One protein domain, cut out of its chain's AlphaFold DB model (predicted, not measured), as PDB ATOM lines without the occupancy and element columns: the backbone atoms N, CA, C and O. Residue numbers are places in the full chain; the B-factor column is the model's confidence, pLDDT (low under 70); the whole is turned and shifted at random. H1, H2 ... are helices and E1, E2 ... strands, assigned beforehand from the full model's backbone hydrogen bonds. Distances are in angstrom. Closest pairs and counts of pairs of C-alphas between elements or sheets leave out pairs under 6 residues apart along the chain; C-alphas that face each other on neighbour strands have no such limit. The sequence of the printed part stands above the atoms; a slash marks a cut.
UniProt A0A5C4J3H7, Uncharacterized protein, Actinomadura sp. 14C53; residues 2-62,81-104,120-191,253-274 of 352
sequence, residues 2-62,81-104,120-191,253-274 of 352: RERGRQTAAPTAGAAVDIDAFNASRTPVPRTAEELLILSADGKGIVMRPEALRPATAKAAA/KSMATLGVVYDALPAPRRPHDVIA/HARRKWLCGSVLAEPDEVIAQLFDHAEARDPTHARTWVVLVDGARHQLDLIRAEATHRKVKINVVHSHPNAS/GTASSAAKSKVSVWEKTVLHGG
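This is residues 2 to 62, 81 to 104, 120 to 191 and 253 to 274 of the 352 residues of an uncharacterized protein of Actinomadura sp. 14C53 (UniProt A0A5C4J3H7). A twisted sheet of five strands forms the middle slab, with H5 and H6 over one face and the long helix H7 over the other; H1 packs on H7, H2 packs on edge strand E3, and H3 and H4 lie far out, with residues 96 to 101 sticking out. The printed part has 179 residues, with seven named helices and five named strands in the order H1 H2 E1 H3 E2 H4 E3 H5 E4 H6 E5 H7. The mixed sheet runs E3 E2 E1 E4 E5, and the class is mixed, helices and strands. The whole is compact, with a radius of gyration of the C-alphas of 18.1 A and spans of 52 by 39 by 34 A.

H1, residues 3 to 17, touches residues 266 to 270 alone of H7, residues 255 to 272, closest at C-alphas Ala 9 and Val 270, 5.2 A, opposite ways at a steep tilt of 46 degrees. H2, residues 19 to 24, is on the sheet, closest to E3, residues 122 to 129, at C-alphas Asn 23 and Trp 125, 5.9 A. E2, residues 81 to 92, is antiparallel to E1, residues 36 to 47, with N 40 and O 88 2.9 A apart, and to E3, with N 87 and O 127 2.9 A apart, both within hydrogen-bond range. H3, residues 55 to 62, and H4, residues 99 to 102, are not on the sheet. H5, residues 134 to 146, runs along the strands at a height over the sheet of 8.1 A, closest to E2 at C-alphas Thr 85 and Pro 134, 5.9 A. E4, residues 156 to 160, is parallel to E1, with N 39 and O 157 2.9 A apart, and to E5, residues 181 to 185, with N 158 and O 182 2.9 A apart, both within range. H6, residues 164 to 176, is on the same face as H5 and touches it, closest at C-alphas Asp 135 and Leu 169, 6.2 A. H7 is on the opposite face, at a height of 8.4 A. E4, H6 and E5 form a strand-helix-strand unit, two parallel neighbour strands with a helix between, and its crossover is right-handed. Every O i to N i+4 pair is within range in H2, H3, H5 and H6; H1 has 9 of 11 and H7 11 of 14, and H4 is too short for one.

H1 begins at C-alpha 3, (-21.359, -58.732, 7.615), and is 21.9 A long. E1 is 34.9 A long and E2 33.8 A. H7 is 25.0 A long and ends at C-alpha 272, (-22.959, -47.151, 2.897).

The C-alphas farthest apart, those of Ala 62 and Arg 98, are 58.0 A apart. Residues 63 to 80, 105 to 119 and 192 to 252 are cut out, with C-alpha gaps of 15.5, 21.5 and 12.3 A. The link from H2 to E1 is long. The mean pLDDT of the printed part is 74.0; 52 residues are under 70, among them 2 to 18 and 253 to 274.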
ATOM      1  N   ARG A   2     -22.995 -55.582  10.006       35.78
ATOM      2  CA  ARG A   2     -21.839 -55.212   9.164       35.78
ATOM      3  C   ARG A   2     -21.478 -56.284   8.112       35.78
ATOM      4  O   ARG A   2     -21.061 -55.946   7.008       35.78
ATOM      5  N   GLU A   3     -21.741 -57.553   8.411       32.16
ATOM      6  CA  GLU A   3     -21.359 -58.732   7.615       32.16
ATOM      7  C   GLU A   3     -21.978 -58.716   6.214       32.16
ATOM      8  O   GLU A   3     -21.272 -58.921   5.229       32.16
ATOM      9  N   ARG A   4     -23.269 -58.374   6.094       41.34
ATOM     10  CA  ARG A   4     -23.972 -58.347   4.794       41.34
ATOM     11  C   ARG A   4     -23.449 -57.258   3.844       41.34
ATOM     12  O   ARG A   4     -23.568 -57.396   2.628       41.34
ATOM     13  N   GLY A   5     -22.822 -56.208   4.385       38.09
ATOM     14  CA  GLY A   5     -22.084 -55.217   3.597       38.09
ATOM     15  C   GLY A   5     -20.762 -55.775   3.061       38.09
ATOM     16  O   GLY A   5     -20.485 -55.662   1.871       38.09
ATOM     17  N   ARG A   6     -19.974 -56.465   3.901       48.12
ATOM     18  CA  ARG A   6     -18.732 -57.144   3.470       48.12
ATOM     19  C   ARG A   6     -18.995 -58.196   2.385       48.12
ATOM     20  O   ARG A   6     -18.308 -58.199   1.369       48.12
ATOM     21  N   GLN A   7     -20.025 -59.025   2.578       46.12
ATOM     22  CA  GLN A   7     -20.425 -60.102   1.658       46.12
ATOM     23  C   GLN A   7     -20.782 -59.617   0.244       46.12
ATOM     24  O   GLN A   7     -20.660 -60.382  -0.704       46.12
ATOM     25  N   THR A   8     -21.205 -58.359   0.085       48.56
ATOM     26  CA  THR A   8     -21.506 -57.771  -1.232       48.56
ATOM     27  C   THR A   8     -20.383 -56.872  -1.750       48.56
ATOM     28  O   THR A   8     -20.166 -56.816  -2.961       48.56
ATOM     29  N   ALA A   9     -19.613 -56.225  -0.871       51.69
ATOM     30  CA  ALA A   9     -18.464 -55.408  -1.255       51.69
ATOM     31  C   ALA A   9     -17.328 -56.232  -1.890       51.69
ATOM     32  O   ALA A   9     -16.811 -55.823  -2.925       51.69
ATOM     33  N   ALA A  10     -16.975 -57.395  -1.328       51.91
ATOM     34  CA  ALA A  10     -15.884 -58.233  -1.842       51.91
ATOM     35  C   ALA A  10     -16.086 -58.705  -3.305       51.91
ATOM     36  O   ALA A  10     -15.224 -58.406  -4.133       51.91
ATOM     37  N   PRO A  11     -17.213 -59.345  -3.692       54.84
ATOM     38  CA  PRO A  11     -17.443 -59.715  -5.092       54.84
ATOM     39  C   PRO A  11     -17.648 -58.496  -6.008       54.84
ATOM     40  O   PRO A  11     -17.276 -58.552  -7.175       54.84
ATOM     41  N   THR A  12     -18.177 -57.375  -5.495       59.00
ATOM     42  CA  THR A  12     -18.276 -56.122  -6.273       59.00
ATOM     43  C   THR A  12     -16.896 -55.533  -6.577       59.00
ATOM     44  O   THR A  12     -16.709 -54.971  -7.650       59.00
ATOM     45  N   ALA A  13     -15.931 -55.658  -5.658       59.38
ATOM     46  CA  ALA A  13     -14.552 -55.236  -5.882       59.38
ATOM     47  C   ALA A  13     -13.848 -56.152  -6.895       59.38
ATOM     48  O   ALA A  13     -13.307 -55.651  -7.876       59.38
ATOM     49  N   GLY A  14     -13.928 -57.478  -6.721       57.81
ATOM     50  CA  GLY A  14     -13.340 -58.440  -7.663       57.81
ATOM     51  C   GLY A  14     -13.846 -58.252  -9.098       57.81
ATOM     52  O   GLY A  14     -13.050 -58.151 -10.025       57.81
ATOM     53  N   ALA A  15     -15.159 -58.071  -9.274       59.09
ATOM     54  CA  ALA A  15     -15.778 -57.801 -10.576       59.09
ATOM     55  C   ALA A  15     -15.533 -56.377 -11.133       59.09
ATOM     56  O   ALA A  15     -16.065 -56.045 -12.193       59.09
ATOM     57  N   ALA A  16     -14.784 -55.523 -10.426       59.56
ATOM     58  CA  ALA A  16     -14.433 -54.169 -10.859       59.56
ATOM     59  C   ALA A  16     -12.946 -54.002 -11.222       59.56
ATOM     60  O   ALA A  16     -12.636 -53.102 -11.995       59.56
ATOM     61  N   VAL A  17     -12.048 -54.858 -10.714       61.56
ATOM     62  CA  VAL A  17     -10.613 -54.842 -11.080       61.56
ATOM     63  C   VAL A  17     -10.413 -55.196 -12.558       61.56
ATOM     64  O   VAL A  17      -9.585 -54.600 -13.233       61.56
ATOM     65  N   ASP A  18     -11.212 -56.129 -13.076       65.94
ATOM     66  CA  ASP A  18     -11.091 -56.674 -14.435       65.94
ATOM     67  C   ASP A  18     -11.735 -55.795 -15.531       65.94
ATOM     68  O   ASP A  18     -11.863 -56.228 -16.670       65.94
ATOM     69  N   ILE A  19     -12.182 -54.561 -15.247       70.25
ATOM     70  CA  ILE A  19     -12.926 -53.785 -16.260       70.25
ATOM     71  C   ILE A  19     -12.074 -53.448 -17.494       70.25
ATOM     72  O   ILE A  19     -12.576 -53.529 -18.617       70.25
ATOM     73  N   ASP A  20     -10.788 -53.149 -17.308       73.88
ATOM     74  CA  ASP A  20      -9.883 -52.764 -18.395       73.88
ATOM     75  C   ASP A  20      -9.394 -53.966 -19.211       73.88
ATOM     76  O   ASP A  20      -9.327 -53.886 -20.438       73.88
ATOM     77  N   ALA A  21      -9.159 -55.119 -18.578       74.25
ATOM     78  CA  ALA A  21      -8.838 -56.357 -19.288       74.25
ATOM     79  C   ALA A  21     -10.081 -56.971 -19.972       74.25
ATOM     80  O   ALA A  21      -9.998 -57.386 -21.131       74.25
ATOM     81  N   PHE A  22     -11.268 -56.901 -19.357       75.94
ATOM     82  CA  PHE A  22     -12.547 -57.184 -20.022       75.94
ATOM     83  C   PHE A  22     -12.757 -56.294 -21.257       75.94
ATOM     84  O   PHE A  22     -13.150 -56.788 -22.318       75.94
ATOM     85  N   ASN A  23     -12.477 -54.992 -21.145       75.25
ATOM     86  CA  ASN A  23     -12.516 -54.042 -22.256       75.25
ATOM     87  C   ASN A  23     -11.509 -54.422 -23.364       75.25
ATOM     88  O   ASN A  23     -11.890 -54.470 -24.534       75.25
ATOM     89  N   ALA A  24     -10.255 -54.716 -23.004       73.06
ATOM     90  CA  ALA A  24      -9.185 -55.086 -23.934       73.06
ATOM     91  C   ALA A  24      -9.461 -56.416 -24.659       73.06
ATOM     92  O   ALA A  24      -9.197 -56.534 -25.852       73.06
ATOM     93  N   SER A  25     -10.101 -57.384 -23.990       72.12
ATOM     94  CA  SER A  25     -10.558 -58.642 -24.608       72.12
ATOM     95  C   SER A  25     -11.627 -58.453 -25.701       72.12
ATOM     96  O   SER A  25     -12.019 -59.411 -26.368       72.12
ATOM     97  N   ARG A  26     -12.144 -57.226 -25.878       67.19
ATOM     98  CA  ARG A  26     -13.279 -56.891 -26.750       67.19
ATOM     99  C   ARG A  26     -12.973 -55.744 -27.712       67.19
ATOM    100  O   ARG A  26     -13.779 -54.820 -27.858       67.19
ATOM    101  N   THR A  27     -11.853 -55.850 -28.426       61.41
ATOM    102  CA  THR A  27     -11.536 -55.000 -29.585       61.41
ATOM    103  C   THR A  27     -12.722 -54.953 -30.566       61.41
ATOM    104  O   THR A  27     -13.128 -55.990 -31.097       61.41
ATOM    105  N   PRO A  28     -13.330 -53.778 -30.804       64.94
ATOM    106  CA  PRO A  28     -14.464 -53.649 -31.709       64.94
ATOM    107  C   PRO A  28     -13.992 -53.662 -33.168       64.94
ATOM    108  O   PRO A  28     -13.132 -52.878 -33.556       64.94
ATOM    109  N   VAL A  29     -14.596 -54.515 -34.000       66.56
ATOM    110  CA  VAL A  29     -14.327 -54.529 -35.449       66.56
ATOM    111  C   VAL A  29     -14.726 -53.175 -36.070       66.56
ATOM    112  O   VAL A  29     -15.851 -52.724 -35.809       66.56
ATOM    113  N   PRO A  30     -13.869 -52.542 -36.901       64.94
ATOM    114  CA  PRO A  30     -14.206 -51.327 -37.642       64.94
ATOM    115  C   PRO A  30     -15.485 -51.473 -38.477       64.94
ATOM    116  O   PRO A  30     -15.829 -52.559 -38.946       64.94
ATOM    117  N   ARG A  31     -16.220 -50.370 -38.657       70.25
ATOM    118  CA  ARG A  31     -17.545 -50.372 -39.296       70.25
ATOM    119  C   ARG A  31     -17.803 -49.126 -40.150       70.25
ATOM    120  O   ARG A  31     -17.159 -48.094 -39.967       70.25
ATOM    121  N   THR A  32     -18.767 -49.255 -41.059       72.25
ATOM    122  CA  THR A  32     -19.289 -48.234 -41.978       72.25
ATOM    123  C   THR A  32     -19.782 -46.952 -41.289       72.25
ATOM    124  O   THR A  32     -20.085 -46.940 -40.094       72.25
ATOM    125  N   ALA A  33     -19.909 -45.882 -42.081       78.38
ATOM    126  CA  ALA A  33     -20.372 -44.549 -41.670       78.38
ATOM    127  C   ALA A  33     -21.817 -44.498 -41.119       78.38
ATOM    128  O   ALA A  33     -22.210 -43.513 -40.498       78.38
ATOM    129  N   GLU A  34     -22.609 -45.552 -41.338       81.12
ATOM    130  CA  GLU A  34     -24.028 -45.639 -40.958       81.12
ATOM    131  C   GLU A  34     -24.267 -45.795 -39.447       81.12
ATOM    132  O   GLU A  34     -25.354 -45.473 -38.961       81.12
ATOM    133  N   GLU A  35     -23.286 -46.295 -38.683       86.88
ATOM    134  CA  GLU A  35     -23.396 -46.379 -37.222       86.88
ATOM    135  C   GLU A  35     -22.816 -45.137 -36.544       86.88
ATOM    136  O   GLU A  35     -21.700 -44.705 -36.819       86.88
ATOM    137  N   LEU A  36     -23.579 -44.584 -35.601       89.69
ATOM    138  CA  LEU A  36     -23.141 -43.468 -34.773       89.69
ATOM    139  C   LEU A  36     -22.125 -43.976 -33.752       89.69
ATOM    140  O   LEU A  36     -22.406 -44.938 -33.025       89.69
ATOM    141  N   LEU A  37     -20.991 -43.287 -33.650       92.06
ATOM    142  CA  LEU A  37     -20.055 -43.469 -32.548       92.06
ATOM    143  C   LEU A  37     -20.513 -42.564 -31.400       92.06
ATOM    144  O   LEU A  37     -20.452 -41.338 -31.507       92.06
ATOM    145  N   ILE A  38     -21.050 -43.155 -30.331       92.06
ATOM    146  CA  ILE A  38     -21.634 -42.397 -29.223       92.06
ATOM    147  C   ILE A  38     -20.693 -42.405 -28.023       92.06
ATOM    148  O   ILE A  38     -20.453 -43.439 -27.398       92.06
ATOM    149  N   LEU A  39     -20.210 -41.212 -27.690       93.62
ATOM    150  CA  LEU A  39     -19.430 -40.915 -26.501       93.62
ATOM    151  C   LEU A  39     -20.381 -40.387 -25.418       93.62
ATOM    152  O   LEU A  39     -21.313 -39.624 -25.684       93.62
ATOM    153  N   SER A  40     -20.141 -40.744 -24.164       91.31
ATOM    154  CA  SER A  40     -20.769 -40.075 -23.027       91.31
ATOM    155  C   SER A  40     -19.834 -40.117 -21.834       91.31
ATOM    156  O   SER A  40     -19.245 -41.156 -21.553       91.31
ATOM    157  N   ALA A  41     -19.733 -39.000 -21.122       89.62
ATOM    158  CA  ALA A  41     -19.099 -38.950 -19.815       89.62
ATOM    159  C   ALA A  41     -20.120 -38.501 -18.761       89.62
ATOM    160  O   ALA A  41     -21.058 -37.758 -19.069       89.62
ATOM    161  N   ASP A  42     -19.946 -38.961 -17.526       87.38
ATOM    162  CA  ASP A  42     -20.807 -38.628 -16.391       87.38
ATOM    163  C   ASP A  42     -19.965 -38.538 -15.112       87.38
ATOM    164  O   ASP A  42     -19.189 -39.447 -14.808       87.38
ATOM    165  N   GLY A  43     -20.103 -37.435 -14.375       85.25
ATOM    166  CA  GLY A  43     -19.370 -37.180 -13.135       85.25
ATOM    167  C   GLY A  43     -20.283 -37.273 -11.916       85.25
ATOM    168  O   GLY A  43     -21.313 -36.598 -11.853       85.25
ATOM    169  N   LYS A  44     -19.908 -38.074 -10.911       86.75
ATOM    170  CA  LYS A  44     -20.656 -38.183  -9.652       86.75
ATOM    171  C   LYS A  44     -19.770 -37.979  -8.426       86.75
ATOM    172  O   LYS A  44     -18.845 -38.743  -8.173       86.75
ATOM    173  N   GLY A  45     -20.121 -36.988  -7.606       86.81
ATOM    174  CA  GLY A  45     -19.451 -36.707  -6.335       86.81
ATOM    175  C   GLY A  45     -19.727 -37.784  -5.280       86.81
ATOM    176  O   GLY A  45     -20.715 -37.676  -4.542       86.81
ATOM    177  N   ILE A  46     -18.865 -38.796  -5.198       85.94
ATOM    178  CA  ILE A  46     -18.932 -39.898  -4.226       85.94
ATOM    179  C   ILE A  46     -18.303 -39.497  -2.886       85.94
ATOM    180  O   ILE A  46     -17.438 -38.627  -2.837       85.94
ATOM    181  N   VAL A  47     -18.741 -40.115  -1.786       85.56
ATOM    182  CA  VAL A  47     -18.142 -39.907  -0.456       85.56
ATOM    183  C   VAL A  47     -16.890 -40.768  -0.318       85.56
ATOM    184  O   VAL A  47     -16.965 -41.984  -0.471       85.56
ATOM    185  N   MET A  48     -15.757 -40.146  -0.004       85.56
ATOM    186  CA  MET A  48     -14.503 -40.866   0.204       85.56
ATOM    187  C   MET A  48     -14.378 -41.361   1.642       85.56
ATOM    188  O   MET A  48     -14.796 -40.696   2.593       85.56
ATOM    189  N   ARG A  49     -13.752 -42.527   1.789       82.50
ATOM    190  CA  ARG A  49     -13.295 -43.055   3.075       82.50
ATOM    191  C   ARG A  49     -12.039 -42.290   3.532       82.50
ATOM    192  O   ARG A  49     -11.277 -41.884   2.653       82.50
ATOM    193  N   PRO A  50     -11.790 -42.093   4.843       80.19
ATOM    194  CA  PRO A  50     -10.601 -41.383   5.334       80.19
ATOM    195  C   PRO A  50      -9.282 -41.931   4.772       80.19
ATOM    196  O   PRO A  50      -8.436 -41.155   4.337       80.19
ATOM    197  N   GLU A  51      -9.159 -43.257   4.702       80.50
ATOM    198  CA  GLU A  51      -8.011 -43.992   4.161       80.50
ATOM    199  C   GLU A  51      -7.806 -43.826   2.641       80.50
ATOM    200  O   GLU A  51      -6.737 -44.133   2.129       80.50
ATOM    201  N   ALA A  52      -8.812 -43.319   1.919       81.06
ATOM    202  CA  ALA A  52      -8.805 -43.137   0.465       81.06
ATOM    203  C   ALA A  52      -8.799 -41.652   0.041       81.06
ATOM    204  O   ALA A  52      -9.112 -41.319  -1.103       81.06
ATOM    205  N   LEU A  53      -8.485 -40.731   0.957       81.75
ATOM    206  CA  LEU A  53      -8.320 -39.310   0.644       81.75
ATOM    207  C   LEU A  53      -6.951 -39.050  -0.000       81.75
ATOM    208  O   LEU A  53      -5.930 -39.511   0.506       81.75
ATOM    209  N   ARG A  54      -6.903 -38.226  -1.061       82.12
ATOM    210  CA  ARG A  54      -5.629 -37.714  -1.607       82.12
ATOM    211  C   ARG A  54      -4.800 -37.043  -0.489       82.12
ATOM    212  O   ARG A  54      -5.405 -36.368   0.351       82.12
ATOM    213  N   PRO A  55      -3.452 -37.128  -0.487       83.00
ATOM    214  CA  PRO A  55      -2.618 -36.709   0.649       83.00
ATOM    215  C   PRO A  55      -2.866 -35.283   1.168       83.00
ATOM    216  O   PRO A  55      -2.922 -35.073   2.379       83.00
ATOM    217  N   ALA A  56      -3.093 -34.306   0.283       82.31
ATOM    218  CA  ALA A  56      -3.439 -32.938   0.681       82.31
ATOM    219  C   ALA A  56      -4.778 -32.870   1.445       82.31
ATOM    220  O   ALA A  56      -4.866 -32.256   2.509       82.31
ATOM    221  N   THR A  57      -5.806 -33.565   0.949       80.81
ATOM    222  CA  THR A  57      -7.131 -33.662   1.581       80.81
ATOM    223  C   THR A  57      -7.079 -34.452   2.891       80.81
ATOM    224  O   THR A  57      -7.762 -34.083   3.844       80.81
ATOM    225  N   ALA A  58      -6.245 -35.494   2.973       83.62
ATOM    226  CA  ALA A  58      -5.996 -36.245   4.203       83.62
ATOM    227  C   ALA A  58      -5.320 -35.366   5.272       83.62
ATOM    228  O   ALA A  58      -5.803 -35.281   6.400       83.62
ATOM    229  N   LYS A  59      -4.270 -34.618   4.900       83.12
ATOM    230  CA  LYS A  59      -3.572 -33.653   5.772       83.12
ATOM    231  C   LYS A  59      -4.500 -32.530   6.255       83.12
ATOM    232  O   LYS A  59      -4.417 -32.123   7.412       83.12
ATOM    233  N   ALA A  60      -5.413 -32.061   5.401       81.62
ATOM    234  CA  ALA A  60      -6.449 -31.100   5.779       81.62
ATOM    235  C   ALA A  60      -7.521 -31.712   6.704       81.62
ATOM    236  O   ALA A  60      -7.984 -31.041   7.623       81.62
ATOM    237  N   ALA A  61      -7.901 -32.978   6.504       80.62
ATOM    238  CA  ALA A  61      -8.848 -33.682   7.370       80.62
ATOM    239  C   ALA A  61      -8.263 -33.968   8.765       80.62
ATOM    240  O   ALA A  61      -8.941 -33.732   9.758       80.62
ATOM    241  N   ALA A  62      -6.998 -34.391   8.854       81.56
ATOM    242  CA  ALA A  62      -6.307 -34.633  10.124       81.56
ATOM    243  C   ALA A  62      -6.151 -33.362  10.983       81.56
ATOM    244  O   ALA A  62      -6.131 -33.438  12.207       81.56
ATOM    245  N   LYS A  81     -15.788 -35.363  -0.495       84.06
ATOM    246  CA  LYS A  81     -16.223 -35.974  -1.755       84.06
ATOM    247  C   LYS A  81     -15.160 -35.808  -2.833       84.06
ATOM    248  O   LYS A  81     -14.619 -34.714  -2.959       84.06
ATOM    249  N   SER A  82     -14.950 -36.858  -3.619       82.00
ATOM    250  CA  SER A  82     -14.205 -36.815  -4.884       82.00
ATOM    251  C   SER A  82     -15.174 -36.989  -6.047       82.00
ATOM    252  O   SER A  82     -16.254 -37.562  -5.874       82.00
ATOM    253  N   MET A  83     -14.806 -36.502  -7.231       87.31
ATOM    254  CA  MET A  83     -15.560 -36.797  -8.444       87.31
ATOM    255  C   MET A  83     -15.164 -38.187  -8.946       87.31
ATOM    256  O   MET A  83     -13.998 -38.425  -9.232       87.31
ATOM    257  N   ALA A  84     -16.125 -39.103  -9.031       88.50
ATOM    258  CA  ALA A  84     -15.977 -40.304  -9.838       88.50
ATOM    259  C   ALA A  84     -16.416 -39.951 -11.261       88.50
ATOM    260  O   ALA A  84     -17.601 -39.682 -11.478       88.50
ATOM    261  N   THR A  85     -15.478 -39.922 -12.201       89.62
ATOM    262  CA  THR A  85     -15.753 -39.651 -13.618       89.62
ATOM    263  C   THR A  85     -15.786 -40.978 -14.361       89.62
ATOM    264  O   THR A  85     -14.829 -41.747 -14.290       89.62
ATOM    265  N   LEU A  86     -16.885 -41.262 -15.062       90.31
ATOM    266  CA  LEU A  86     -16.991 -42.395 -15.983       90.31
ATOM    267  C   LEU A  86     -17.058 -41.909 -17.425       90.31
ATOM    268  O   LEU A  86     -17.770 -40.946 -17.711       90.31
ATOM    269  N   GLY A  87     -16.410 -42.642 -18.325       91.25
ATOM    270  CA  GLY A  87     -16.576 -42.527 -19.768       91.25
ATOM    271  C   GLY A  87     -17.178 -43.803 -20.363       91.25
ATOM    272  O   GLY A  87     -16.946 -44.913 -19.886       91.25
ATOM    273  N   VAL A  88     -17.978 -43.665 -21.420       92.12
ATOM    274  CA  VAL A  88     -18.471 -44.790 -22.221       92.12
ATOM    275  C   VAL A  88     -18.422 -44.454 -23.708       92.12
ATOM    276  O   VAL A  88     -19.004 -43.459 -24.142       92.12
ATOM    277  N   VAL A  89     -17.775 -45.321 -24.491       92.38
ATOM    278  CA  VAL A  89     -17.869 -45.323 -25.960       92.38
ATOM    279  C   VAL A  89     -18.734 -46.506 -26.371       92.38
ATOM    280  O   VAL A  89     -18.493 -47.642 -25.949       92.38
ATOM    281  N   TYR A  90     -19.763 -46.265 -27.174       90.94
ATOM    282  CA  TYR A  90     -20.607 -47.327 -27.707       90.94
ATOM    283  C   TYR A  90     -21.153 -46.992 -29.087       90.94
ATOM    284  O   TYR A  90     -21.380 -45.834 -29.429       90.94
ATOM    285  N   ASP A  91     -21.439 -48.036 -29.852       90.00
ATOM    286  CA  ASP A  91     -21.868 -47.892 -31.236       90.00
ATOM    287  C   ASP A  91     -23.388 -48.070 -31.301       90.00
ATOM    288  O   ASP A  91     -23.953 -48.942 -30.624       90.00
ATOM    289  N   ALA A  92     -24.081 -47.244 -32.083       89.00
ATOM    290  CA  ALA A  92     -25.532 -47.324 -32.203       89.00
ATOM    291  C   ALA A  92     -26.032 -46.922 -33.593       89.00
ATOM    292  O   ALA A  92     -25.716 -45.849 -34.100       89.00
ATOM    293  N   LEU A  93     -26.914 -47.741 -34.164       88.25
ATOM    294  CA  LEU A  93     -27.672 -47.353 -35.350       88.25
ATOM    295  C   LEU A  93     -28.585 -46.145 -35.045       88.25
ATOM    296  O   LEU A  93     -29.177 -46.072 -33.954       88.25
ATOM    297  N   PRO A  94     -28.756 -45.214 -35.997       84.56
ATOM    298  CA  PRO A  94     -29.871 -44.274 -36.016       84.56
ATOM    299  C   PRO A  94     -31.216 -45.003 -35.846       84.56
ATOM    300  O   PRO A  94     -31.468 -46.017 -36.490       84.56
ATOM    301  N   ALA A  95     -32.107 -44.482 -34.998       83.12
ATOM    302  CA  ALA A  95     -33.477 -44.992 -34.865       83.12
ATOM    303  C   ALA A  95     -34.483 -43.850 -35.093       83.12
ATOM    304  O   ALA A  95     -34.834 -43.153 -34.133       83.12
ATOM    305  N   PRO A  96     -34.939 -43.634 -36.343       81.12
ATOM    306  CA  PRO A  96     -35.860 -42.555 -36.682       81.12
ATOM    307  C   PRO A  96     -37.133 -42.559 -35.824       81.12
ATOM    308  O   PRO A  96     -37.823 -43.574 -35.674       81.12
ATOM    309  N   ARG A  97     -37.461 -41.393 -35.263       80.06
ATOM    310  CA  ARG A  97     -38.650 -41.155 -34.436       80.06
ATOM    311  C   ARG A  97     -39.618 -40.229 -35.161       80.06
ATOM    312  O   ARG A  97     -39.194 -39.244 -35.754       80.06
ATOM    313  N   ARG A  98     -40.926 -40.487 -35.052       77.69
ATOM    314  CA  ARG A  98     -41.947 -39.476 -35.381       77.69
ATOM    315  C   ARG A  98     -42.165 -38.562 -34.161       77.69
ATOM    316  O   ARG A  98     -41.927 -39.018 -33.042       77.69
ATOM    317  N   PRO A  99     -42.667 -37.321 -34.307       79.19
ATOM    318  CA  PRO A  99     -42.859 -36.410 -33.169       79.19
ATOM    319  C   PRO A  99     -43.669 -37.016 -32.006       79.19
ATOM    320  O   PRO A  99     -43.288 -36.881 -30.844       79.19
ATOM    321  N   HIS A 100     -44.713 -37.802 -32.303       72.75
ATOM    322  CA  HIS A 100     -45.511 -38.527 -31.301       72.75
ATOM    323  C   HIS A 100     -44.749 -39.637 -30.543       72.75
ATOM    324  O   HIS A 100     -45.147 -40.031 -29.443       72.75
ATOM    325  N   ASP A 101     -43.634 -40.138 -31.084       72.38
ATOM    326  CA  ASP A 101     -42.758 -41.079 -30.381       72.38
ATOM    327  C   ASP A 101     -41.874 -40.374 -29.326       72.38
ATOM    328  O   ASP A 101     -41.376 -41.043 -28.413       72.38
ATOM    329  N   VAL A 102     -41.719 -39.043 -29.405       73.12
ATOM    330  CA  VAL A 102     -40.848 -38.213 -28.544       73.12
ATOM    331  C   VAL A 102     -41.643 -37.387 -27.529       73.12
ATOM    332  O   VAL A 102     -41.281 -37.342 -26.347       73.12
ATOM    333  N   ILE A 103     -42.718 -36.744 -27.991       74.00
ATOM    334  CA  ILE A 103     -43.601 -35.888 -27.193       74.00
ATOM    335  C   ILE A 103     -44.406 -36.753 -26.211       74.00
ATOM    336  O   ILE A 103     -44.879 -37.844 -26.547       74.00
ATOM    337  N   ALA A 104     -44.558 -36.263 -24.981       65.31
ATOM    338  CA  ALA A 104     -45.422 -36.861 -23.971       65.31
ATOM    339  C   ALA A 104     -46.714 -36.043 -23.876       65.31
ATOM    340  O   ALA A 104     -46.678 -34.881 -23.483       65.31
ATOM    341  N   HIS A 120     -30.235 -49.303 -29.917       83.62
ATOM    342  CA  HIS A 120     -29.588 -50.372 -29.159       83.62
ATOM    343  C   HIS A 120     -28.072 -50.153 -29.149       83.62
ATOM    344  O   HIS A 120     -27.414 -50.308 -30.171       83.62
ATOM    345  N   ALA A 121     -27.530 -49.802 -27.981       87.19
ATOM    346  CA  ALA A 121     -26.097 -49.603 -27.772       87.19
ATOM    347  C   ALA A 121     -25.327 -50.936 -27.846       87.19
ATOM    348  O   ALA A 121     -25.488 -51.790 -26.964       87.19
ATOM    349  N   ARG A 122     -24.486 -51.096 -28.873       85.75
ATOM    350  CA  ARG A 122     -23.603 -52.248 -29.129       85.75
ATOM    351  C   ARG A 122     -22.146 -51.900 -28.776       85.75
ATOM    352  O   ARG A 122     -21.818 -50.731 -28.601       85.75
ATOM    353  N   ARG A 123     -21.286 -52.924 -28.643       84.88
ATOM    354  CA  ARG A 123     -19.817 -52.811 -28.446       84.88
ATOM    355  C   ARG A 123     -19.402 -51.710 -27.448       84.88
ATOM    356  O   ARG A 123     -18.555 -50.864 -27.735       84.88
ATOM    357  N   LYS A 124     -20.044 -51.713 -26.276       88.62
ATOM    358  CA  LYS A 124     -19.783 -50.765 -25.184       88.62
ATOM    359  C   LYS A 124     -18.392 -51.009 -24.604       88.62
ATOM    360  O   LYS A 124     -18.099 -52.139 -24.230       88.62
ATOM    361  N   TRP A 125     -17.616 -49.945 -24.474       90.88
ATOM    362  CA  TRP A 125     -16.383 -49.872 -23.696       90.88
ATOM    363  C   TRP A 125     -16.553 -48.813 -22.607       90.88
ATOM    364  O   TRP A 125     -17.262 -47.828 -22.828       90.88
ATOM    365  N   LEU A 126     -15.970 -49.045 -21.434       89.12
ATOM    366  CA  LEU A 126     -16.225 -48.274 -20.215       89.12
ATOM    367  C   LEU A 126     -14.914 -47.964 -19.490       89.12
ATOM    368  O   LEU A 126     -14.366 -48.872 -18.875       89.12
ATOM    369  N   CYS A 127     -14.467 -46.709 -19.497       88.06
ATOM    370  CA  CYS A 127     -13.403 -46.233 -18.608       88.06
ATOM    371  C   CYS A 127     -14.001 -45.548 -17.370       88.06
ATOM    372  O   CYS A 127     -15.159 -45.110 -17.363       88.06
ATOM    373  N   GLY A 128     -13.220 -45.435 -16.299       87.75
ATOM    374  CA  GLY A 128     -13.676 -44.732 -15.109       87.75
ATOM    375  C   GLY A 128     -12.618 -44.581 -14.035       87.75
ATOM    376  O   GLY A 128     -11.859 -45.509 -13.775       87.75
ATOM    377  N   SER A 129     -12.599 -43.428 -13.371       86.44
ATOM    378  CA  SER A 129     -11.653 -43.164 -12.291       86.44
ATOM    379  C   SER A 129     -12.240 -42.308 -11.171       86.44
ATOM    380  O   SER A 129     -13.213 -41.572 -11.338       86.44
ATOM    381  N   VAL A 130     -11.616 -42.448 -10.005       85.25
ATOM    382  CA  VAL A 130     -11.820 -41.658  -8.778       85.25
ATOM    383  C   VAL A 130     -10.543 -40.879  -8.414       85.25
ATOM    384  O   VAL A 130     -10.568 -39.999  -7.552       85.25
ATOM    385  N   LEU A 131      -9.416 -41.233  -9.044       83.06
ATOM    386  CA  LEU A 131      -8.088 -40.689  -8.762       83.06
ATOM    387  C   LEU A 131      -7.605 -39.755  -9.870       83.06
ATOM    388  O   LEU A 131      -7.019 -38.728  -9.534       83.06
ATOM    389  N   ALA A 132      -7.883 -40.099 -11.129       85.44
ATOM    390  CA  ALA A 132      -7.628 -39.257 -12.292       85.44
ATOM    391  C   ALA A 132      -8.582 -38.051 -12.314       85.44
ATOM    392  O   ALA A 132      -9.694 -38.121 -11.775       85.44
ATOM    393  N   GLU A 133      -8.155 -36.953 -12.926       86.88
ATOM    394  CA  GLU A 133      -9.000 -35.780 -13.151       86.88
ATOM    395  C   GLU A 133     -10.003 -36.008 -14.309       86.88
ATOM    396  O   GLU A 133      -9.875 -36.957 -15.094       86.88
ATOM    397  N   PRO A 134     -11.087 -35.207 -14.408       86.88
ATOM    398  CA  PRO A 134     -12.120 -35.421 -15.422       86.88
ATOM    399  C   PRO A 134     -11.626 -35.280 -16.864       86.88
ATOM    400  O   PRO A 134     -12.183 -35.922 -17.750       86.88
ATOM    401  N   ASP A 135     -10.613 -34.450 -17.098       90.94
ATOM    402  CA  ASP A 135      -9.948 -34.248 -18.385       90.94
ATOM    403  C   ASP A 135      -9.152 -35.482 -18.820       90.94
ATOM    404  O   ASP A 135      -9.349 -35.937 -19.942       90.94
ATOM    405  N   GLU A 136      -8.371 -36.102 -17.932       91.75
ATOM    406  CA  GLU A 136      -7.658 -37.363 -18.201       91.75
ATOM    407  C   GLU A 136      -8.622 -38.486 -18.638       91.75
ATOM    408  O   GLU A 136      -8.361 -39.215 -19.597       91.75
ATOM    409  N   VAL A 137      -9.785 -38.598 -17.982       90.94
ATOM    410  CA  VAL A 137     -10.822 -39.589 -18.340       90.94
ATOM    411  C   VAL A 137     -11.529 -39.232 -19.659       90.94
ATOM    412  O   VAL A 137     -11.969 -40.128 -20.384       90.94
ATOM    413  N   ILE A 138     -11.634 -37.944 -20.003       92.00
ATOM    414  CA  ILE A 138     -12.174 -37.492 -21.295       92.00
ATOM    415  C   ILE A 138     -11.146 -37.711 -22.419       92.00
ATOM    416  O   ILE A 138     -11.545 -38.169 -23.485       92.00
ATOM    417  N   ALA A 139      -9.849 -37.499 -22.190       93.50
ATOM    418  CA  ALA A 139      -8.800 -37.812 -23.161       93.50
ATOM    419  C   ALA A 139      -8.829 -39.305 -23.535       93.50
ATOM    420  O   ALA A 139      -9.011 -39.629 -24.707       93.50
ATOM    421  N   GLN A 140      -8.847 -40.204 -22.543       91.62
ATOM    422  CA  GLN A 140      -9.003 -41.656 -22.758       91.62
ATOM    423  C   GLN A 140     -10.287 -42.024 -23.527       91.62
ATOM    424  O   GLN A 140     -10.305 -42.964 -24.324       91.62
ATOM    425  N   LEU A 141     -11.384 -41.291 -23.293       92.56
ATOM    426  CA  LEU A 141     -12.649 -41.473 -24.010       92.56
ATOM    427  C   LEU A 141     -12.518 -41.110 -25.499       92.56
ATOM    428  O   LEU A 141     -13.119 -41.783 -26.338       92.56
ATOM    429  N   PHE A 142     -11.749 -40.066 -25.820       93.06
ATOM    430  CA  PHE A 142     -11.435 -39.695 -27.198       93.06
ATOM    431  C   PHE A 142     -10.378 -40.619 -27.823       93.06
ATOM    432  O   PHE A 142     -10.555 -40.984 -28.977       93.06
ATOM    433  N   ASP A 143      -9.359 -41.081 -27.089       92.12
ATOM    434  CA  ASP A 143      -8.359 -42.046 -27.587       92.12
ATOM    435  C   ASP A 143      -9.022 -43.336 -28.090       92.12
ATOM    436  O   ASP A 143      -8.741 -43.816 -29.190       92.12
ATOM    437  N   HIS A 144      -9.976 -43.873 -27.323       90.38
ATOM    438  CA  HIS A 144     -10.709 -45.077 -27.723       90.38
ATOM    439  C   HIS A 144     -11.797 -44.828 -28.775       90.38
ATOM    440  O   HIS A 144     -12.280 -45.769 -29.408       90.38
ATOM    441  N   ALA A 145     -12.215 -43.577 -28.972       90.81
ATOM    442  CA  ALA A 145     -13.076 -43.202 -30.089       90.81
ATOM    443  C   ALA A 145     -12.259 -43.065 -31.388       90.81
ATOM    444  O   ALA A 145     -12.661 -43.611 -32.414       90.81
ATOM    445  N   GLU A 146     -11.074 -42.458 -31.308       90.50
ATOM    446  CA  GLU A 146     -10.093 -42.344 -32.390       90.50
ATOM    447  C   GLU A 146      -9.690 -43.734 -32.900       90.50
ATOM    448  O   GLU A 146      -9.856 -44.041 -34.077       90.50
ATOM    449  N   ALA A 147      -9.305 -44.642 -31.995       88.69
ATOM    450  CA  ALA A 147      -8.954 -46.026 -32.325       88.69
ATOM    451  C   ALA A 147     -10.099 -46.835 -32.979       88.69
ATOM    452  O   ALA A 147      -9.851 -47.856 -33.622       88.69
ATOM    453  N   ARG A 148     -11.361 -46.398 -32.838       86.88
ATOM    454  CA  ARG A 148     -12.530 -47.008 -33.502       86.88
ATOM    455  C   ARG A 148     -12.825 -46.418 -34.875       86.88
ATOM    456  O   ARG A 148     -13.555 -47.058 -35.640       86.88
ATOM    457  N   ASP A 149     -12.372 -45.204 -35.158       87.31
ATOM    458  CA  ASP A 149     -12.702 -44.444 -36.366       87.31
ATOM    459  C   ASP A 149     -11.552 -43.491 -36.777       87.31
ATOM    460  O   ASP A 149     -11.768 -42.280 -36.817       87.31
ATOM    461  N   PRO A 150     -10.337 -43.994 -37.110       87.25
ATOM    462  CA  PRO A 150      -9.146 -43.148 -37.320       87.25
ATOM    463  C   PRO A 150      -9.201 -42.249 -38.568       87.25
ATOM    464  O   PRO A 150      -8.268 -41.508 -38.854       87.25
ATOM    465  N   THR A 151     -10.267 -42.364 -39.362       85.88
ATOM    466  CA  THR A 151     -10.546 -41.547 -40.551       85.88
ATOM    467  C   THR A 151     -11.714 -40.577 -40.337       85.88
ATOM    468  O   THR A 151     -12.138 -39.923 -41.288       85.88
ATOM    469  N   HIS A 152     -12.258 -40.510 -39.112       88.12
ATOM    470  CA  HIS A 152     -13.443 -39.728 -38.715       88.12
ATOM    471  C   HIS A 152     -14.642 -39.923 -39.661       88.12
ATOM    472  O   HIS A 152     -15.400 -38.992 -39.943       88.12
ATOM    473  N   ALA A 153     -14.809 -41.142 -40.182       86.75
ATOM    474  CA  ALA A 153     -15.800 -41.461 -41.203       86.75
ATOM    475  C   ALA A 153     -17.223 -41.619 -40.638       86.75
ATOM    476  O   ALA A 153     -18.190 -41.641 -41.405       86.75
ATOM    477  N   ARG A 154     -17.384 -41.751 -39.313       88.31
ATOM    478  CA  ARG A 154     -18.694 -41.876 -38.655       88.31
ATOM    479  C   ARG A 154     -19.175 -40.543 -38.098       88.31
ATOM    480  O   ARG A 154     -18.417 -39.620 -37.824       88.31
ATOM    481  N   THR A 155     -20.477 -40.452 -37.839       90.25
ATOM    482  CA  THR A 155     -21.026 -39.322 -37.075       90.25
ATOM    483  C   THR A 155     -20.778 -39.538 -35.581       90.25
ATOM    484  O   THR A 155     -21.422 -40.388 -34.958       90.25
ATOM    485  N   TRP A 156     -19.869 -38.755 -34.994       93.62
ATOM    486  CA  TRP A 156     -19.600 -38.770 -33.555       93.62
ATOM    487  C   TRP A 156     -20.670 -37.965 -32.804       93.62
ATOM    488  O   TRP A 156     -20.946 -36.807 -33.135       93.62
ATOM    489  N   VAL A 157     -21.272 -38.565 -31.776       92.62
ATOM    490  CA  VAL A 157     -22.338 -37.961 -30.958       92.62
ATOM    491  C   VAL A 157     -21.936 -37.997 -29.489       92.62
ATOM    492  O   VAL A 157     -21.630 -39.065 -28.967       92.62
ATOM    493  N   VAL A 158     -21.975 -36.855 -28.798       92.62
ATOM    494  CA  VAL A 158     -21.546 -36.754 -27.394       92.62
ATOM    495  C   VAL A 158     -22.726 -36.419 -26.485       92.62
ATOM    496  O   VAL A 158     -23.369 -35.379 -26.637       92.62
ATOM    497  N   LEU A 159     -23.019 -37.297 -25.523       90.31
ATOM    498  CA  LEU A 159     -24.117 -37.128 -24.568       90.31
ATOM    499  C   LEU A 159     -23.604 -36.516 -23.256       90.31
ATOM    500  O   LEU A 159     -22.812 -37.151 -22.555       90.31
ATOM    501  N   VAL A 160     -24.095 -35.319 -22.909       85.06
ATOM    502  CA  VAL A 160     -23.651 -34.542 -21.732       85.06
ATOM    503  C   VAL A 160     -24.843 -34.109 -20.871       85.06
ATOM    504  O   VAL A 160     -25.833 -33.583 -21.386       85.06
ATOM    505  N   ASP A 161     -24.745 -34.271 -19.547       76.69
ATOM    506  CA  ASP A 161     -25.792 -33.891 -18.578       76.69
ATOM    507  C   ASP A 161     -25.665 -32.424 -18.111       76.69
ATOM    508  O   ASP A 161     -25.592 -32.123 -16.924       76.69
ATOM    509  N   GLY A 162     -25.572 -31.492 -19.065       67.88
ATOM    510  CA  GLY A 162     -25.622 -30.037 -18.830       67.88
ATOM    511  C   GLY A 162     -24.436 -29.393 -18.087       67.88
ATOM    512  O   GLY A 162     -24.359 -28.164 -18.041       67.88
ATOM    513  N   ALA A 163     -23.507 -30.171 -17.529       78.69
ATOM    514  CA  ALA A 163     -22.327 -29.664 -16.827       78.69
ATOM    515  C   ALA A 163     -21.385 -28.888 -17.770       78.69
ATOM    516  O   ALA A 163     -20.748 -29.480 -18.639       78.69
ATOM    517  N   ARG A 164     -21.281 -27.562 -17.577       82.88
ATOM    518  CA  ARG A 164     -20.487 -26.655 -18.434       82.88
ATOM    519  C   ARG A 164     -19.017 -27.067 -18.516       82.88
ATOM    520  O   ARG A 164     -18.575 -27.455 -19.581       82.88
ATOM    521  N   HIS A 165     -18.322 -27.145 -17.382       84.56
ATOM    522  CA  HIS A 165     -16.913 -27.558 -17.326       84.56
ATOM    523  C   HIS A 165     -16.630 -28.876 -18.079       84.56
ATOM    524  O   HIS A 165     -15.674 -28.956 -18.841       84.56
ATOM    525  N   GLN A 166     -17.504 -29.882 -17.949       83.88
ATOM    526  CA  GLN A 166     -17.383 -31.146 -18.683       83.88
ATOM    527  C   GLN A 166     -17.575 -30.962 -20.203       83.88
ATOM    528  O   GLN A 166     -16.858 -31.568 -20.993       83.88
ATOM    529  N   LEU A 167     -18.533 -30.128 -20.620       88.19
ATOM    530  CA  LEU A 167     -18.735 -29.750 -22.022       88.19
ATOM    531  C   LEU A 167     -17.525 -28.995 -22.592       88.19
ATOM    532  O   LEU A 167     -17.177 -29.200 -23.752       88.19
ATOM    533  N   ASP A 168     -16.901 -28.139 -21.790       90.81
ATOM    534  CA  ASP A 168     -15.763 -27.318 -22.199       90.81
ATOM    535  C   ASP A 168     -14.498 -28.182 -22.373       90.81
ATOM    536  O   ASP A 168     -13.824 -28.059 -23.393       90.81
ATOM    537  N   LEU A 169     -14.259 -29.158 -21.485       91.44
ATOM    538  CA  LEU A 169     -13.224 -30.193 -21.662       91.44
ATOM    539  C   LEU A 169     -13.459 -31.051 -22.920       91.44
ATOM    540  O   LEU A 169     -12.553 -31.243 -23.726       91.44
ATOM    541  N   ILE A 170     -14.697 -31.512 -23.139       91.25
ATOM    542  CA  ILE A 170     -15.092 -32.271 -24.343       91.25
ATOM    543  C   ILE A 170     -14.853 -31.464 -25.632       91.25
ATOM    544  O   ILE A 170     -14.496 -32.031 -26.663       91.25
ATOM    545  N   ARG A 171     -15.055 -30.141 -25.594       92.69
ATOM    546  CA  ARG A 171     -14.789 -29.236 -26.723       92.69
ATOM    547  C   ARG A 171     -13.301 -28.984 -26.939       92.69
ATOM    548  O   ARG A 171     -12.893 -28.879 -28.096       92.69
ATOM    549  N   ALA A 172     -12.515 -28.891 -25.867       93.31
ATOM    550  CA  ALA A 172     -11.066 -28.751 -25.947       93.31
ATOM    551  C   ALA A 172     -10.446 -29.974 -26.640       93.31
ATOM    552  O   ALA A 172      -9.769 -29.806 -27.651       93.31
ATOM    553  N   GLU A 173     -10.784 -31.190 -26.198       93.19
ATOM    554  CA  GLU A 173     -10.302 -32.433 -26.821       93.19
ATOM    555  C   GLU A 173     -10.761 -32.592 -28.279       93.19
ATOM    556  O   GLU A 173      -9.956 -32.923 -29.150       93.19
ATOM    557  N   ALA A 174     -12.025 -32.280 -28.588       92.62
ATOM    558  CA  ALA A 174     -12.508 -32.312 -29.970       92.62
ATOM    559  C   ALA A 174     -11.786 -31.297 -30.876       92.62
ATOM    560  O   ALA A 174     -11.458 -31.621 -32.014       92.62
ATOM    561  N   THR A 175     -11.494 -30.091 -30.374       93.75
ATOM    562  CA  THR A 175     -10.722 -29.071 -31.107       93.75
ATOM    563  C   THR A 175      -9.268 -29.506 -31.300       93.75
ATOM    564  O   THR A 175      -8.751 -29.417 -32.411       93.75
ATOM    565  N   HIS A 176      -8.628 -30.027 -30.249       92.88
ATOM    566  CA  HIS A 176      -7.254 -30.533 -30.267       92.88
ATOM    567  C   HIS A 176      -7.070 -31.640 -31.320       92.88
ATOM    568  O   HIS A 176      -6.159 -31.568 -32.145       92.88
ATOM    569  N   ARG A 177      -8.001 -32.600 -31.362       90.88
ATOM    570  CA  ARG A 177      -8.015 -33.726 -32.316       90.88
ATOM    571  C   ARG A 177      -8.659 -33.392 -33.670       90.88
ATOM    572  O   ARG A 177      -8.678 -34.234 -34.560       90.88
ATOM    573  N   LYS A 178      -9.178 -32.168 -33.840       91.19
ATOM    574  CA  LYS A 178      -9.885 -31.669 -35.042       91.19
ATOM    575  C   LYS A 178     -11.158 -32.462 -35.410       91.19
ATOM    576  O   LYS A 178     -11.614 -32.414 -36.551       91.19
ATOM    577  N   VAL A 179     -11.769 -33.145 -34.438       91.12
ATOM    578  CA  VAL A 179     -12.937 -34.025 -34.616       91.12
ATOM    579  C   VAL A 179     -14.253 -33.240 -34.610       91.12
ATOM    580  O   VAL A 179     -14.546 -32.466 -33.694       91.12
ATOM    581  N   LYS A 180     -15.133 -33.514 -35.581       91.00
ATOM    582  CA  LYS A 180     -16.484 -32.931 -35.646       91.00
ATOM    583  C   LYS A 180     -17.481 -33.668 -34.737       91.00
ATOM    584  O   LYS A 180     -18.133 -34.624 -35.151       91.00
ATOM    585  N   ILE A 181     -17.659 -33.175 -33.510       91.62
ATOM    586  CA  ILE A 181     -18.610 -33.737 -32.533       91.62
ATOM    587  C   ILE A 181     -20.025 -33.134 -32.611       91.62
ATOM    588  O   ILE A 181     -20.205 -31.929 -32.782       91.62
ATOM    589  N   ASN A 182     -21.050 -33.964 -32.389       91.62
ATOM    590  CA  ASN A 182     -22.453 -33.544 -32.284       91.62
ATOM    591  C   ASN A 182     -22.932 -33.672 -30.829       91.62
ATOM    592  O   ASN A 182     -23.195 -34.775 -30.348       91.62
ATOM    593  N   VAL A 183     -23.037 -32.557 -30.102       89.06
ATOM    594  CA  VAL A 183     -23.398 -32.568 -28.672       89.06
ATOM    595  C   VAL A 183     -24.915 -32.650 -28.471       89.06
ATOM    596  O   VAL A 183     -25.668 -31.851 -29.023       89.06
ATOM    597  N   VAL A 184     -25.366 -33.566 -27.609       86.25
ATOM    598  CA  VAL A 184     -26.774 -33.710 -27.203       86.25
ATOM    599  C   VAL A 184     -26.904 -33.565 -25.685       86.25
ATOM    600  O   VAL A 184     -26.394 -34.380 -24.913       86.25
ATOM    601  N   HIS A 185     -27.628 -32.533 -25.241       80.56
ATOM    602  CA  HIS A 185     -27.843 -32.253 -23.818       80.56
ATOM    603  C   HIS A 185     -29.006 -33.061 -23.227       80.56
ATOM    604  O   HIS A 185     -30.163 -32.887 -23.616       80.56
ATOM    605  N   SER A 186     -28.711 -33.891 -22.223       63.84
ATOM    606  CA  SER A 186     -29.666 -34.792 -21.561       63.84
ATOM    607  C   SER A 186     -30.626 -34.073 -20.591       63.84
ATOM    608  O   SER A 186     -30.636 -34.334 -19.394       63.84
ATOM    609  N   HIS A 187     -31.497 -33.187 -21.083       50.41
ATOM    610  CA  HIS A 187     -32.488 -32.521 -20.225       50.41
ATOM    611  C   HIS A 187     -33.572 -33.505 -19.724       50.41
ATOM    612  O   HIS A 187     -34.413 -33.935 -20.524       50.41
ATOM    613  N   PRO A 188     -33.670 -33.807 -18.408       45.22
ATOM    614  CA  PRO A 188     -34.622 -34.801 -17.893       45.22
ATOM    615  C   PRO A 188     -36.095 -34.406 -18.107       45.22
ATOM    616  O   PRO A 188     -36.967 -35.270 -18.192       45.22
ATOM    617  N   ASN A 189     -36.372 -33.105 -18.260       36.38
ATOM    618  CA  ASN A 189     -37.706 -32.538 -18.479       36.38
ATOM    619  C   ASN A 189     -37.978 -32.087 -19.932       36.38
ATOM    620  O   ASN A 189     -38.944 -31.356 -20.162       36.38
ATOM    621  N   ALA A 190     -37.196 -32.531 -20.927       39.38
ATOM    622  CA  ALA A 190     -37.357 -32.116 -22.332       39.38
ATOM    623  C   ALA A 190     -38.808 -32.239 -22.857       39.38
ATOM    624  O   ALA A 190     -39.324 -31.328 -23.504       39.38
ATOM    625  N   SER A 191     -39.517 -33.318 -22.500       37.75
ATOM    626  CA  SER A 191     -40.915 -33.536 -22.908       37.75
ATOM    627  C   SER A 191     -41.965 -32.736 -22.119       37.75
ATOM    628  O   SER A 191     -43.130 -32.787 -22.493       37.75
ATOM    629  N   GLY A 253     -31.698 -41.856 -23.606       30.98
ATOM    630  CA  GLY A 253     -32.107 -42.072 -22.206       30.98
ATOM    631  C   GLY A 253     -31.959 -43.475 -21.608       30.98
ATOM    632  O   GLY A 253     -32.415 -43.685 -20.486       30.98
ATOM    633  N   THR A 254     -31.347 -44.438 -22.305       35.69
ATOM    634  CA  THR A 254     -31.136 -45.819 -21.812       35.69
ATOM    635  C   THR A 254     -29.692 -46.121 -21.392       35.69
ATOM    636  O   THR A 254     -29.487 -46.948 -20.510       35.69
ATOM    637  N   ALA A 255     -28.691 -45.457 -21.982       30.86
ATOM    638  CA  ALA A 255     -27.280 -45.659 -21.633       30.86
ATOM    639  C   ALA A 255     -26.880 -44.895 -20.356       30.86
ATOM    640  O   ALA A 255     -26.501 -45.518 -19.365       30.86
ATOM    641  N   SER A 256     -27.044 -43.565 -20.335       30.97
ATOM    642  CA  SER A 256     -26.710 -42.726 -19.166       30.97
ATOM    643  C   SER A 256     -27.485 -43.135 -17.902       30.97
ATOM    644  O   SER A 256     -26.916 -43.200 -16.818       30.97
ATOM    645  N   SER A 257     -28.759 -43.526 -18.029       29.97
ATOM    646  CA  SER A 257     -29.554 -44.032 -16.898       29.97
ATOM    647  C   SER A 257     -29.040 -45.371 -16.344       29.97
ATOM    648  O   SER A 257     -29.137 -45.600 -15.138       29.97
ATOM    649  N   ALA A 258     -28.441 -46.224 -17.183       32.34
ATOM    650  CA  ALA A 258     -27.789 -47.464 -16.763       32.34
ATOM    651  C   ALA A 258     -26.393 -47.232 -16.147       32.34
ATOM    652  O   ALA A 258     -26.006 -47.953 -15.231       32.34
ATOM    653  N   ALA A 259     -25.652 -46.211 -16.590       33.16
ATOM    654  CA  ALA A 259     -24.427 -45.772 -15.915       33.16
ATOM    655  C   ALA A 259     -24.755 -45.196 -14.523       33.16
ATOM    656  O   ALA A 259     -24.252 -45.679 -13.507       33.16
ATOM    657  N   LYS A 260     -25.710 -44.258 -14.454       33.09
ATOM    658  CA  LYS A 260     -26.189 -43.645 -13.204       33.09
ATOM    659  C   LYS A 260     -26.753 -44.664 -12.220       33.09
ATOM    660  O   LYS A 260     -26.530 -44.521 -11.015       33.09
ATOM    661  N   SER A 261     -27.437 -45.710 -12.691       32.97
ATOM    662  CA  SER A 261     -27.886 -46.797 -11.816       32.97
ATOM    663  C   SER A 261     -26.717 -47.649 -11.311       32.97
ATOM    664  O   SER A 261     -26.660 -47.878 -10.106       32.97
ATOM    665  N   LYS A 262     -25.739 -48.018 -12.154       34.31
ATOM    666  CA  LYS A 262     -24.519 -48.733 -11.727       34.31
ATOM    667  C   LYS A 262     -23.732 -47.972 -10.653       34.31
ATOM    668  O   LYS A 262     -23.498 -48.534  -9.585       34.31
ATOM    669  N   VAL A 263     -23.407 -46.689 -10.854       37.12
ATOM    670  CA  VAL A 263     -22.679 -45.896  -9.834       37.12
ATOM    671  C   VAL A 263     -23.524 -45.695  -8.568       37.12
ATOM    672  O   VAL A 263     -22.997 -45.614  -7.463       37.12
ATOM    673  N   SER A 264     -24.855 -45.659  -8.686       31.50
ATOM    674  CA  SER A 264     -25.758 -45.578  -7.525       31.50
ATOM    675  C   SER A 264     -25.995 -46.916  -6.814       31.50
ATOM    676  O   SER A 264     -26.462 -46.909  -5.678       31.50
ATOM    677  N   VAL A 265     -25.674 -48.051  -7.444       34.62
ATOM    678  CA  VAL A 265     -25.547 -49.357  -6.778       34.62
ATOM    679  C   VAL A 265     -24.195 -49.428  -6.072       34.62
ATOM    680  O   VAL A 265     -24.167 -49.692  -4.875       34.62
ATOM    681  N   TRP A 266     -23.101 -49.084  -6.757       33.69
ATOM    682  CA  TRP A 266     -21.748 -49.046  -6.188       33.69
ATOM    683  C   TRP A 266     -21.675 -48.160  -4.927       33.69
ATOM    684  O   TRP A 266     -21.259 -48.625  -3.869       33.69
ATOM    685  N   GLU A 267     -22.211 -46.936  -4.975       35.31
ATOM    686  CA  GLU A 267     -22.290 -46.020  -3.822       35.31
ATOM    687  C   GLU A 267     -23.069 -46.600  -2.624       35.31
ATOM    688  O   GLU A 267     -22.715 -46.349  -1.471       35.31
ATOM    689  N   LYS A 268     -24.128 -47.383  -2.863       33.69
ATOM    690  CA  LYS A 268     -24.951 -47.966  -1.788       33.69
ATOM    691  C   LYS A 268     -24.313 -49.221  -1.198       33.69
ATOM    692  O   LYS A 268     -24.277 -49.364   0.024       33.69
ATOM    693  N   THR A 269     -23.780 -50.087  -2.055       34.16
ATOM    694  CA  THR A 269     -23.187 -51.376  -1.682       34.16
ATOM    695  C   THR A 269     -21.800 -51.216  -1.051       34.16
ATOM    696  O   THR A 269     -21.540 -51.807  -0.008       34.16
ATOM    697  N   VAL A 270     -20.920 -50.394  -1.637       34.19
ATOM    698  CA  VAL A 270     -19.491 -50.318  -1.262       34.19
ATOM    699  C   VAL A 270     -19.214 -49.286  -0.158       34.19
ATOM    700  O   VAL A 270     -18.322 -49.487   0.673       34.19
ATOM    701  N   LEU A 271     -19.978 -48.184  -0.118       35.44
ATOM    702  CA  LEU A 271     -19.713 -47.062   0.799       35.44
ATOM    703  C   LEU A 271     -20.666 -46.992   2.003       35.44
ATOM    704  O   LEU A 271     -20.229 -46.591   3.076       35.44
ATOM    705  N   HIS A 272     -21.938 -47.386   1.859       36.16
ATOM    706  CA  HIS A 272     -22.959 -47.151   2.897       36.16
ATOM    707  C   HIS A 272     -23.465 -48.408   3.626       36.16
ATOM    708  O   HIS A 272     -24.012 -48.281   4.718       36.16
ATOM    709  N   GLY A 273     -23.322 -49.612   3.055       32.69
ATOM    710  CA  GLY A 273     -23.707 -50.878   3.707       32.69
ATOM    711  C   GLY A 273     -25.193 -50.998   4.099       32.69
ATOM    712  O   GLY A 273     -25.546 -51.827   4.939       32.69
ATOM    713  N   GLY A 274     -26.059 -50.151   3.532       31.94
ATOM    714  CA  GLY A 274     -27.447 -49.962   3.960       31.94
ATOM    715  C   GLY A 274     -28.470 -50.592   3.014       31.94
ATOM    716  O   GLY A 274     -28.498 -50.297   1.819       31.94
TER     717      GLY A 274